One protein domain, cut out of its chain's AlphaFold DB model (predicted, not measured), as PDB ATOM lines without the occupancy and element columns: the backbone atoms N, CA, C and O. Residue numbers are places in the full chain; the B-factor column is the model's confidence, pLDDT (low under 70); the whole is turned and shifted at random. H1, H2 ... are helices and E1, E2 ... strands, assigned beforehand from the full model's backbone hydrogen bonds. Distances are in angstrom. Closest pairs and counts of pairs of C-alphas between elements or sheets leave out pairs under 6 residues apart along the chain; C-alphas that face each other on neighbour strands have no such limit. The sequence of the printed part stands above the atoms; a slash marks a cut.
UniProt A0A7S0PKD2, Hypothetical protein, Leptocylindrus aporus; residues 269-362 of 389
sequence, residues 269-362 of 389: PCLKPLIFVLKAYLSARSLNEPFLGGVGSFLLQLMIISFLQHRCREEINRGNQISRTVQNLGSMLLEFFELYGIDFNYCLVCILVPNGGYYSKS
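AT A GLANCE: This is residues 269 to 362 of the 389 residues of the protein "Hypothetical protein" of Leptocylindrus aporus (UniProt A0A7S0PKD2). The long helix H2 runs through the middle, with H1 packed slantwise on its first part, residues 297 to 305, H3 crossing it at about a right angle, and a small hairpin, E1 and E2, on the side away from H1. The 94 printed residues are mostly helix by class, in the order H1, H2, H3, E1, E2, with one antiparallel sheet, E1 - E2. The whole is compact, radius of gyration of the C-alphas 13.8 A, spanning 43 by 30 by 23 A.

HOW THE PARTS SIT: H1, residues 271 to 283, touches residues 297 to 305 alone of H2, residues 297 to 317, at a steep tilt of 46 degrees, opposite ways; the closest C-alphas, Ile 275 and Gln 301, are 6.4 A apart. H2 and H3, residues 329 to 343, are close but not clearly touching, about perpendicular at 78 degrees; their closest C-alphas, Phe 307 and Phe 336, are 6.7 A apart. In the hairpin of E1, residues 349 to 352, and E2, residues 358 to 361, N 350 and O 360 are within hydrogen-bond range at 2.9 A. The closest C-alphas of H2 and E1, Ser 306 and Ile 351, are 7.0 A apart. In H1, H2 and H3 every O i to N i+4 pair is within hydrogen-bond range.

IN THESE COORDINATES: H1 begins at C-alpha 271 (269.916, 148.616, 225.681) and measures 17.9 A, H2 30.4 A, H3 19.5 A; E2 ends at C-alpha 361 (252.051, 134.969, 238.624).

THE WHOLE: The printed part has no cut; the links H1 to H2 and H2 to H3 are long. Residues 321 to 326 and 362 have pLDDT under 70.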
ATOM      1  N   PRO A 269     272.954 145.534 222.325       84.50
ATOM      2  CA  PRO A 269     273.462 146.842 221.890       84.50
ATOM      3  C   PRO A 269     272.449 147.991 222.014       84.50
ATOM      4  O   PRO A 269     272.796 149.099 222.422       84.50
ATOM      5  N   CYS A 270     271.166 147.729 221.735       90.19
ATOM      6  CA  CYS A 270     270.100 148.734 221.827       90.19
ATOM      7  C   CYS A 270     269.724 149.115 223.272       90.19
ATOM      8  O   CYS A 270     268.979 150.076 223.480       90.19
ATOM      9  N   LEU A 271     270.248 148.400 224.276       94.44
ATOM     10  CA  LEU A 271     269.916 148.616 225.681       94.44
ATOM     11  C   LEU A 271     270.391 149.987 226.175       94.44
ATOM     12  O   LEU A 271     269.633 150.681 226.851       94.44
ATOM     13  N   LYS A 272     271.611 150.411 225.811       94.62
ATOM     14  CA  LYS A 272     272.165 151.705 226.244       94.62
ATOM     15  C   LYS A 272     271.316 152.891 225.763       94.62
ATOM     16  O   LYS A 272     270.822 153.615 226.627       94.62
ATOM     17  N   PRO A 273     271.055 153.082 224.453       95.94
ATOM     18  CA  PRO A 273     270.235 154.206 223.998       95.94
ATOM     19  C   PRO A 273     268.849 154.253 224.656       95.94
ATOM     20  O   PRO A 273     268.399 155.325 225.068       95.94
ATOM     21  N   LEU A 274     268.203 153.092 224.835       97.50
ATOM     22  CA  LEU A 274     266.901 152.999 225.505       97.50
ATOM     23  C   LEU A 274     266.973 153.385 226.986       97.50
ATOM     24  O   LEU A 274     266.119 154.135 227.459       97.50
ATOM     25  N   ILE A 275     267.994 152.927 227.718       97.19
ATOM     26  CA  ILE A 275     268.204 153.323 229.118       97.19
ATOM     27  C   ILE A 275     268.361 154.836 229.222       97.19
ATOM     28  O   ILE A 275     267.714 155.444 230.071       97.19
ATOM     29  N   PHE A 276     269.183 155.452 228.372       96.69
ATOM     30  CA  PHE A 276     269.454 156.888 228.448       96.69
ATOM     31  C   PHE A 276     268.195 157.718 228.204       96.69
ATOM     32  O   PHE A 276     267.854 158.564 229.036       96.69
ATOM     33  N   VAL A 277     267.463 157.449 227.117       96.88
ATOM     34  CA  VAL A 277     266.247 158.212 226.798       96.88
ATOM     35  C   VAL A 277     265.157 158.010 227.855       96.88
ATOM     36  O   VAL A 277     264.526 158.978 228.274       96.88
ATOM     37  N   LEU A 278     264.966 156.785 228.360       97.19
ATOM     38  CA  LEU A 278     263.950 156.502 229.378       97.19
ATOM     39  C   LEU A 278     264.329 157.070 230.749       97.19
ATOM     40  O   LEU A 278     263.470 157.609 231.448       97.19
ATOM     41  N   LYS A 279     265.610 157.014 231.126       95.31
ATOM     42  CA  LYS A 279     266.109 157.613 232.370       95.31
ATOM     43  C   LYS A 279     265.911 159.129 232.349       95.31
ATOM     44  O   LYS A 279     265.370 159.683 233.306       95.31
ATOM     45  N   ALA A 280     266.253 159.783 231.240       94.19
ATOM     46  CA  ALA A 280     266.009 161.211 231.055       94.19
ATOM     47  C   ALA A 280     264.509 161.550 231.039       94.19
ATOM     48  O   ALA A 280     264.085 162.508 231.685       94.19
ATOM     49  N   TYR A 281     263.684 160.735 230.371       94.19
ATOM     50  CA  TYR A 281     262.231 160.904 230.326       94.19
ATOM     51  C   TYR A 281     261.586 160.882 231.720       94.19
ATOM     52  O   TYR A 281     260.736 161.732 232.011       94.19
ATOM     53  N   LEU A 282     261.981 159.923 232.571       92.06
ATOM     54  CA  LEU A 282     261.491 159.820 233.948       92.06
ATOM     55  C   LEU A 282     262.008 160.968 234.815       92.06
ATOM     56  O   LEU A 282     261.227 161.547 235.569       92.06
ATOM     57  N   SER A 283     263.289 161.318 234.680       89.94
ATOM     58  CA  SER A 283     263.906 162.421 235.425       89.94
ATOM     59  C   SER A 283     263.233 163.763 235.127       89.94
ATOM     60  O   SER A 283     262.825 164.463 236.051       89.94
ATOM     61  N   ALA A 284     262.970 164.066 233.852       89.69
ATOM     62  CA  ALA A 284     262.273 165.283 233.430       89.69
ATOM     63  C   ALA A 284     260.834 165.408 233.973       89.69
ATOM     64  O   ALA A 284     260.229 166.475 233.890       89.69
ATOM     65  N   ARG A 285     260.262 164.318 234.502       88.81
ATOM     66  CA  ARG A 285     258.912 164.260 235.090       88.81
ATOM     67  C   ARG A 285     258.928 163.994 236.593       88.81
ATOM     68  O   ARG A 285     257.863 163.778 237.166       88.81
ATOM     69  N   SER A 286     260.108 163.964 237.213       86.69
ATOM     70  CA  SER A 286     260.289 163.608 238.626       86.69
ATOM     71  C   SER A 286     259.693 162.237 238.986       86.69
ATOM     72  O   SER A 286     259.208 162.022 240.093       86.69
ATOM     73  N   LEU A 287     259.716 161.296 238.035       87.94
ATOM     74  CA  LEU A 287     259.241 159.916 238.204       87.94
ATOM     75  C   LEU A 287     260.381 158.933 238.494       87.94
ATOM     76  O   LEU A 287     260.152 157.729 238.541       87.94
ATOM     77  N   ASN A 288     261.605 159.426 238.665       83.00
ATOM     78  CA  ASN A 288     262.808 158.640 238.930       83.00
ATOM     79  C   ASN A 288     263.085 158.425 240.432       83.00
ATOM     80  O   ASN A 288     264.070 157.775 240.762       83.00
ATOM     81  N   GLU A 289     262.237 158.958 241.322       81.62
ATOM     82  CA  GLU A 289     262.420 158.938 242.781       81.62
ATOM     83  C   GLU A 289     261.584 157.829 243.451       81.62
ATOM     84  O   GLU A 289     260.372 157.997 243.630       81.62
ATOM     85  N   PRO A 290     262.179 156.692 243.876       81.25
ATOM     86  CA  PRO A 290     261.424 155.561 244.428       81.25
ATOM     87  C   PRO A 290     260.671 155.892 245.717       81.25
ATOM     88  O   PRO A 290     259.592 155.353 245.964       81.25
ATOM     89  N   PHE A 291     261.222 156.789 246.540       72.94
ATOM     90  CA  PHE A 291     260.577 157.238 247.775       72.94
ATOM     91  C   PHE A 291     259.245 157.952 247.498       72.94
ATOM     92  O   PHE A 291     258.281 157.786 248.243       72.94
ATOM     93  N   LEU A 292     259.161 158.669 246.374       78.62
ATOM     94  CA  LEU A 292     257.947 159.318 245.885       78.62
ATOM     95  C   LEU A 292     257.099 158.386 245.003       78.62
ATOM     96  O   LEU A 292     256.285 158.856 244.211       78.62
ATOM     97  N   GLY A 293     257.277 157.067 245.122       76.00
ATOM     98  CA  GLY A 293     256.528 156.082 244.339       76.00
ATOM     99  C   GLY A 293     256.939 156.015 242.865       76.00
ATOM    100  O   GLY A 293     256.234 155.389 242.073       76.00
ATOM    101  N   GLY A 294     258.055 156.654 242.501       83.06
ATOM    102  CA  GLY A 294     258.659 156.595 241.177       83.06
ATOM    103  C   GLY A 294     259.395 155.280 240.898       83.06
ATOM    104  O   GLY A 294     259.429 154.350 241.708       83.06
ATOM    105  N   VAL A 295     260.006 155.208 239.720       86.88
ATOM    106  CA  VAL A 295     260.754 154.050 239.226       86.88
ATOM    107  C   VAL A 295     262.248 154.325 239.369       86.88
ATOM    108  O   VAL A 295     262.795 155.197 238.702       86.88
ATOM    109  N   GLY A 296     262.921 153.554 240.226       87.38
ATOM    110  CA  GLY A 296     264.370 153.657 240.399       87.38
ATOM    111  C   GLY A 296     265.150 153.153 239.183       87.38
ATOM    112  O   GLY A 296     264.675 152.288 238.445       87.38
ATOM    113  N   SER A 297     266.380 153.642 239.014       88.62
ATOM    114  CA  SER A 297     267.236 153.343 237.853       88.62
ATOM    115  C   SER A 297     267.411 151.847 237.586       88.62
ATOM    116  O   SER A 297     267.257 151.407 236.450       88.62
ATOM    117  N   PHE A 298     267.681 151.045 238.618       88.62
ATOM    118  CA  PHE A 298     267.869 149.601 238.443       88.62
ATOM    119  C   PHE A 298     266.571 148.894 238.025       88.62
ATOM    120  O   PHE A 298     266.581 148.063 237.120       88.62
ATOM    121  N   LEU A 299     265.430 149.274 238.615       90.44
ATOM    122  CA  LEU A 299     264.124 148.747 238.208       90.44
ATOM    123  C   LEU A 299     263.820 149.097 236.748       90.44
ATOM    124  O   LEU A 299     263.388 148.226 235.998       90.44
ATOM    125  N   LEU A 300     264.091 150.338 236.331       94.00
ATOM    126  CA  LEU A 300     263.937 150.750 234.937       94.00
ATOM    127  C   LEU A 300     264.785 149.875 234.005       94.00
ATOM    128  O   LEU A 300     264.271 149.368 233.013       94.00
ATOM    129  N   GLN A 301     266.063 149.660 234.330       94.06
ATOM    130  CA  GLN A 301     266.953 148.825 233.517       94.06
ATOM    131  C   GLN A 301     266.397 147.403 233.361       94.06
ATOM    132  O   GLN A 301     266.364 146.864 232.258       94.06
ATOM    133  N   LEU A 302     265.886 146.816 234.443       93.44
ATOM    134  CA  LEU A 302     265.292 145.479 234.434       93.44
ATOM    135  C   LEU A 302     263.985 145.412 233.635       93.44
ATOM    136  O   LEU A 302     263.745 144.419 232.949       93.44
ATOM    137  N   MET A 303     263.163 146.463 233.677       95.12
ATOM    138  CA  MET A 303     261.983 146.587 232.814       95.12
ATOM    139  C   MET A 303     262.385 146.626 231.336       95.12
ATOM    140  O   MET A 303     261.789 145.927 230.524       95.12
ATOM    141  N   ILE A 304     263.424 147.388 230.980       96.31
ATOM    142  CA  ILE A 304     263.900 147.478 229.592       96.31
ATOM    143  C   ILE A 304     264.463 146.130 229.127       96.31
ATOM    144  O   ILE A 304     264.098 145.658 228.053       96.31
ATOM    145  N   ILE A 305     265.298 145.471 229.940       94.62
ATOM    146  CA  ILE A 305     265.841 144.148 229.598       94.62
ATOM    147  C   ILE A 305     264.703 143.138 229.426       94.62
ATOM    148  O   ILE A 305     264.677 142.418 228.431       94.62
ATOM    149  N   SER A 306     263.739 143.109 230.351       94.50
ATOM    150  CA  SER A 306     262.590 142.209 230.251       94.50
ATOM    151  C   SER A 306     261.783 142.457 228.979       94.50
ATOM    152  O   SER A 306     261.449 141.502 228.276       94.50
ATOM    153  N   PHE A 307     261.516 143.718 228.641       95.12
ATOM    154  CA  PHE A 307     260.850 144.091 227.396       95.12
ATOM    155  C   PHE A 307     261.607 143.570 226.165       95.12
ATOM    156  O   PHE A 307     261.017 142.884 225.331       95.12
ATOM    157  N   LEU A 308     262.919 143.814 226.079       93.38
ATOM    158  CA  LEU A 308     263.741 143.382 224.943       93.38
ATOM    159  C   LEU A 308     263.821 141.854 224.830       93.38
ATOM    160  O   LEU A 308     263.740 141.313 223.728       93.38
ATOM    161  N   GLN A 309     263.906 141.147 225.958       90.56
ATOM    162  CA  GLN A 309     263.872 139.684 226.007       90.56
ATOM    163  C   GLN A 309     262.554 139.115 225.457       90.56
ATOM    164  O   GLN A 309     262.570 138.188 224.643       90.56
ATOM    165  N   HIS A 310     261.407 139.675 225.859       89.56
ATOM    166  CA  HIS A 310     260.099 139.221 225.373       89.56
ATOM    167  C   HIS A 310     259.884 139.571 223.900       89.56
ATOM    168  O   HIS A 310     259.439 138.711 223.139       89.56
ATOM    169  N   ARG A 311     260.274 140.780 223.482       88.19
ATOM    170  CA  ARG A 311     260.239 141.194 222.074       88.19
ATOM    171  C   ARG A 311     261.049 140.239 221.198       88.19
ATOM    172  O   ARG A 311     260.552 139.740 220.196       88.19
ATOM    173  N   CYS A 312     262.283 139.937 221.601       85.12
ATOM    174  CA  CYS A 312     263.151 139.014 220.874       85.12
ATOM    175  C   CYS A 312     262.534 137.617 220.750       85.12
ATOM    176  O   CYS A 312     262.568 137.012 219.681       85.12
ATOM    177  N   ARG A 313     261.942 137.107 221.835       86.00
ATOM    178  CA  ARG A 313     261.251 135.814 221.831       86.00
ATOM    179  C   ARG A 313     260.074 135.803 220.858       86.00
ATOM    180  O   ARG A 313     259.850 134.803 220.181       86.00
ATOM    181  N   GLU A 314     259.318 136.891 220.792       85.00
ATOM    182  CA  GLU A 314     258.193 137.010 219.869       85.00
ATOM    183  C   GLU A 314     258.643 137.019 218.402       85.00
ATOM    184  O   GLU A 314     258.052 136.307 217.590       85.00
ATOM    185  N   GLU A 315     259.719 137.733 218.071       82.69
ATOM    186  CA  GLU A 315     260.295 137.728 216.718       82.69
ATOM    187  C   GLU A 315     260.755 136.323 216.295       82.69
ATOM    188  O   GLU A 315     260.411 135.863 215.203       82.69
ATOM    189  N   ILE A 316     261.428 135.590 217.191       83.06
ATOM    190  CA  ILE A 316     261.812 134.186 216.955       83.06
ATOM    191  C   ILE A 316     260.575 133.318 216.702       83.06
ATOM    192  O   ILE A 316     260.541 132.547 215.744       83.06
ATOM    193  N   ASN A 317     259.537 133.453 217.533       84.94
ATOM    194  CA  ASN A 317     258.306 132.668 217.408       84.94
ATOM    195  C   ASN A 317     257.552 132.948 216.099       84.94
ATOM    196  O   ASN A 317     256.849 132.071 215.595       84.94
ATOM    197  N   ARG A 318     257.700 134.152 215.535       83.44
ATOM    198  CA  ARG A 318     257.161 134.521 214.216       83.44
ATOM    199  C   ARG A 318     257.986 133.955 213.051       83.44
ATOM    200  O   ARG A 318     257.572 134.088 211.904       83.44
ATOM    201  N   GLY A 319     259.116 133.303 213.332       79.38
ATOM    202  CA  GLY A 319     260.033 132.760 212.332       79.38
ATOM    203  C   GLY A 319     260.998 133.799 211.753       79.38
ATOM    204  O   GLY A 319     261.683 133.507 210.771       79.38
ATOM    205  N   ASN A 320     261.069 134.997 212.343       77.38
ATOM    206  CA  ASN A 320     262.007 136.027 211.919       77.38
ATOM    207  C   ASN A 320     263.398 135.721 212.483       77.38
ATOM    208  O   ASN A 320     263.565 135.407 213.662       77.38
ATOM    209  N   GLN A 321     264.423 135.824 211.637       67.38
ATOM    210  CA  GLN A 321     265.806 135.760 212.106       67.38
ATOM    211  C   GLN A 321     266.181 137.111 212.727       67.38
ATOM    212  O   GLN A 321     266.035 138.142 212.066       67.38
ATOM    213  N   ILE A 322     266.695 137.112 213.964       63.12
ATOM    214  CA  ILE A 322     267.098 138.343 214.670       63.12
ATOM    215  C   ILE A 322     268.123 139.133 213.851       63.12
ATOM    216  O   ILE A 322     267.942 140.331 213.669       63.12
ATOM    217  N   SER A 323     269.110 138.445 213.265       59.66
ATOM    218  CA  SER A 323     270.130 139.036 212.381       59.66
ATOM    219  C   SER A 323     269.535 139.800 211.185       59.66
ATOM    220  O   SER A 323     270.115 140.772 210.724       59.66
ATOM    221  N   ARG A 324     268.330 139.442 210.713       51.84
ATOM    222  CA  ARG A 324     267.656 140.130 209.595       51.84
ATOM    223  C   ARG A 324     266.679 141.220 210.030       51.84
ATOM    224  O   ARG A 324     266.092 141.885 209.176       51.84
ATOM    225  N   THR A 325     266.445 141.377 211.331       60.53
ATOM    226  CA  THR A 325     265.437 142.306 211.849       60.53
ATOM    227  C   THR A 325     266.111 143.608 212.249       60.53
ATOM    228  O   THR A 325     266.742 143.688 213.302       60.53
ATOM    229  N   VAL A 326     265.940 144.645 211.426       66.31
ATOM    230  CA  VAL A 326     266.428 145.997 211.731       66.31
ATOM    231  C   VAL A 326     265.818 146.469 213.052       66.31
ATOM    232  O   VAL A 326     264.601 146.626 213.178       66.31
ATOM    233  N   GLN A 327     266.668 146.701 214.051       79.94
ATOM    234  CA  GLN A 327     266.240 147.130 215.381       79.94
ATOM    235  C   GLN A 327     265.950 148.641 215.385       79.94
ATOM    236  O   GLN A 327     266.849 149.469 215.533       79.94
ATOM    237  N   ASN A 328     264.680 149.029 215.240       89.56
ATOM    238  CA  ASN A 328     264.276 150.436 215.301       89.56
ATOM    239  C   ASN A 328     263.978 150.876 216.751       89.56
ATOM    240  O   ASN A 328     262.915 150.588 217.299       89.56
ATOM    241  N   LEU A 329     264.917 151.617 217.351       93.62
ATOM    242  CA  LEU A 329     264.780 152.242 218.681       93.62
ATOM    243  C   LEU A 329     263.496 153.074 218.865       93.62
ATOM    244  O   LEU A 329     262.949 153.086 219.964       93.62
ATOM    245  N   GLY A 330     263.000 153.747 217.820       93.62
ATOM    246  CA  GLY A 330     261.763 154.527 217.891       93.62
ATOM    247  C   GLY A 330     260.535 153.644 218.124       93.62
ATOM    248  O   GLY A 330     259.754 153.902 219.038       93.62
ATOM    249  N   SER A 331     260.405 152.555 217.364       92.94
ATOM    250  CA  SER A 331     259.369 151.541 217.579       92.94
ATOM    251  C   SER A 331     259.503 150.891 218.953       92.94
ATOM    252  O   SER A 331     258.521 150.788 219.677       92.94
ATOM    253  N   MET A 332     260.723 150.516 219.354       94.88
ATOM    254  CA  MET A 332     260.978 149.922 220.671       94.88
ATOM    255  C   MET A 332     260.563 150.833 221.820       94.88
ATOM    256  O   MET A 332     259.980 150.359 222.789       94.88
ATOM    257  N   LEU A 333     260.854 152.130 221.719       96.56
ATOM    258  CA  LEU A 333     260.479 153.098 222.738       96.56
ATOM    259  C   LEU A 333     258.953 153.206 222.867       96.56
ATOM    260  O   LEU A 333     258.430 153.209 223.980       96.56
ATOM    261  N   LEU A 334     258.237 153.270 221.741       95.31
ATOM    262  CA  LEU A 334     256.775 153.340 221.746       95.31
ATOM    263  C   LEU A 334     256.142 152.052 222.273       95.31
ATOM    264  O   LEU A 334     255.268 152.124 223.131       95.31
ATOM    265  N   GLU A 335     256.618 150.890 221.832       94.94
ATOM    266  CA  GLU A 335     256.140 149.588 222.311       94.94
ATOM    267  C   GLU A 335     256.452 149.373 223.803       94.94
ATOM    268  O   GLU A 335     255.651 148.786 224.524       94.94
ATOM    269  N   PHE A 336     257.578 149.894 224.308       96.38
ATOM    270  CA  PHE A 336     257.878 149.893 225.742       96.38
ATOM    271  C   PHE A 336     256.840 150.708 226.529       96.38
ATOM    272  O   PHE A 336     256.355 150.256 227.571       96.38
ATOM    273  N   PHE A 337     256.489 151.903 226.039       95.81
ATOM    274  CA  PHE A 337     255.458 152.736 226.661       95.81
ATOM    275  C   PHE A 337     254.061 152.135 226.537       95.81
ATOM    276  O   PHE A 337     253.276 152.274 227.468       95.81
ATOM    277  N   GLU A 338     253.743 151.474 225.431       93.44
ATOM    278  CA  GLU A 338     252.478 150.760 225.263       93.44
ATOM    279  C   GLU A 338     252.386 149.597 226.256       93.44
ATOM    280  O   GLU A 338     251.452 149.546 227.059       93.44
ATOM    281  N   LEU A 339     253.417 148.747 226.315       94.06
ATOM    282  CA  LEU A 339     253.455 147.619 227.235       94.06
ATOM    283  C   LEU A 339     253.297 148.081 228.683       94.06
ATOM    284  O   LEU A 339     252.367 147.666 229.359       94.06
ATOM    285  N   TYR A 340     254.181 148.942 229.185       93.62
ATOM    286  CA  TYR A 340     254.158 149.321 230.602       93.62
ATOM    287  C   TYR A 340     253.151 150.436 230.926       93.62
ATOM    288  O   TYR A 340     252.729 150.586 232.068       93.62
ATOM    289  N   GLY A 341     252.716 151.221 229.949       88.81
ATOM    290  CA  GLY A 341     251.710 152.261 230.158       88.81
ATOM    291  C   GLY A 341     250.273 151.752 230.075       88.81
ATOM    292  O   GLY A 341     249.395 152.344 230.705       88.81
ATOM    293  N   ILE A 342     250.025 150.687 229.305       89.38
ATOM    294  CA  ILE A 342     248.672 150.249 228.934       89.38
ATOM    295  C   ILE A 342     248.464 148.759 229.230       89.38
ATOM    296  O   ILE A 342     247.535 148.413 229.963       89.38
ATOM    297  N   ASP A 343     249.320 147.881 228.704       89.12
ATOM    298  CA  ASP A 343     249.011 146.443 228.637       89.12
ATOM    299  C   ASP A 343     249.473 145.628 229.857       89.12
ATOM    300  O   ASP A 343     248.921 144.565 230.167       89.12
ATOM    301  N   PHE A 344     250.500 146.091 230.569       88.31
ATOM    302  CA  PHE A 344     251.160 145.301 231.599       88.31
ATOM    303  C   PHE A 344     250.288 145.167 232.849       88.31
ATOM    304  O   PHE A 344     249.942 146.134 233.532       88.31
ATOM    305  N   ASN A 345     249.973 143.925 233.219       87.06
ATOM    306  CA  ASN A 345     249.163 143.652 234.399       87.06
ATOM    307  C   ASN A 345     250.001 143.673 235.685       87.06
ATOM    308  O   ASN A 345     250.427 142.637 236.201       87.06
ATOM    309  N   TYR A 346     250.148 144.864 236.257       83.56
ATOM    310  CA  TYR A 346     250.875 145.096 237.507       83.56
ATOM    311  C   TYR A 346     250.322 144.364 238.739       83.56
ATOM    312  O   TYR A 346     251.025 144.231 239.742       83.56
ATOM    313  N   CYS A 347     249.071 143.897 238.707       79.94
ATOM    314  CA  CYS A 347     248.466 143.194 239.840       79.94
ATOM    315  C   CYS A 347     248.820 141.705 239.857       79.94
ATOM    316  O   CYS A 347     248.995 141.119 240.929       79.94
ATOM    317  N   LEU A 348     248.887 141.090 238.677       81.00
ATOM    318  CA  LEU A 348     249.000 139.640 238.531       81.00
ATOM    319  C   LEU A 348     250.371 139.189 238.047       81.00
ATOM    320  O   LEU A 348     250.683 138.012 238.209       81.00
ATOM    321  N   VAL A 349     251.181 140.083 237.483       81.88
ATOM    322  CA  VAL A 349     252.431 139.717 236.820       81.88
ATOM    323  C   VAL A 349     253.636 140.284 237.561       81.88
ATOM    324  O   VAL A 349     253.673 141.453 237.940       81.88
ATOM    325  N   CYS A 350     254.642 139.436 237.753       85.38
ATOM    326  CA  CYS A 350     255.972 139.824 238.201       85.38
ATOM    327  C   CYS A 350     256.978 139.658 237.061       85.38
ATOM    328  O   CYS A 350     256.904 138.687 236.304       85.38
ATOM    329  N   ILE A 351     257.929 140.590 236.982       87.00
ATOM    330  CA  ILE A 351     259.045 140.555 236.034       87.00
ATOM    331  C   ILE A 351     260.176 139.723 236.632       87.00
ATOM    332  O   ILE A 351     260.633 140.008 237.740       87.00
ATOM    333  N   LEU A 352     260.635 138.721 235.887       85.31
ATOM    334  CA  LEU A 352     261.872 138.006 236.160       85.31
ATOM    335  C   LEU A 352     262.739 138.081 234.908       85.31
ATOM    336  O   LEU A 352     262.283 137.789 233.808       85.31
ATOM    337  N   VAL A 353     263.970 138.544 235.085       85.50
ATOM    338  CA  VAL A 353     264.925 138.840 234.006       85.50
ATOM    339  C   VAL A 353     265.958 137.721 233.752       85.50
ATOM    340  O   VAL A 353     266.429 137.609 232.617       85.50
ATOM    341  N   PRO A 354     266.318 136.849 234.723       79.06
ATOM    342  CA  PRO A 354     267.215 135.726 234.444       79.06
ATOM    343  C   PRO A 354     266.715 134.815 233.311       79.06
ATOM    344  O   PRO A 354     265.509 134.697 233.086       79.06
ATOM    345  N   ASN A 355     267.647 134.135 232.631       76.00
ATOM    346  CA  ASN A 355     267.375 133.086 231.634       76.00
ATOM    347  C   ASN A 355     266.451 133.524 230.477       76.00
ATOM    348  O   ASN A 355     265.498 132.828 230.123       76.00
ATOM    349  N   GLY A 356     266.704 134.704 229.903       72.44
ATOM    350  CA  GLY A 356     265.949 135.199 228.745       72.44
ATOM    351  C   GLY A 356     264.542 135.710 229.067       72.44
ATOM    352  O   GLY A 356     263.711 135.802 228.160       72.44
ATOM    353  N   GLY A 357     264.275 136.031 230.336       78.62
ATOM    354  CA  GLY A 357     263.077 136.739 230.777       78.62
ATOM    355  C   GLY A 357     261.822 135.873 230.861       78.62
ATOM    356  O   GLY A 357     261.518 135.086 229.965       78.62
ATOM    357  N   TYR A 358     261.053 136.031 231.935       82.38
ATOM    358  CA  TYR A 358     259.735 135.418 232.061       82.38
ATOM    359  C   TYR A 358     258.808 136.209 232.980       82.38
ATOM    360  O   TYR A 358     259.222 136.884 233.926       82.38
ATOM    361  N   TYR A 359     257.514 136.066 232.715       84.69
ATOM    362  CA  TYR A 359     256.448 136.570 233.563       84.69
ATOM    363  C   TYR A 359     255.951 135.472 234.495       84.69
ATOM    364  O   TYR A 359     255.554 134.392 234.059       84.69
ATOM    365  N   SER A 360     255.962 135.754 235.797       79.88
ATOM    366  CA  SER A 360     255.410 134.856 236.813       79.88
ATOM    367  C   SER A 360     254.133 135.431 237.413       79.88
ATOM    368  O   SER A 360     253.961 136.649 237.483       79.88
ATOM    369  N   LYS A 361     253.243 134.552 237.883       78.25
ATOM    370  CA  LYS A 361     252.051 134.969 238.624       78.25
ATOM    371  C   LYS A 361     252.447 135.503 239.997       78.25
ATOM    372  O   LYS A 361     253.144 134.841 240.769       78.25
ATOM    373  N   SER A 362     251.942 136.682 240.330       66.00
ATOM    374  CA  SER A 362     252.076 137.276 241.655       66.00
ATOM    375  C   SER A 362     251.440 136.355 242.702       66.00
ATOM    376  O   SER A 362     250.254 136.037 242.632       66.00
TER     377      SER A 362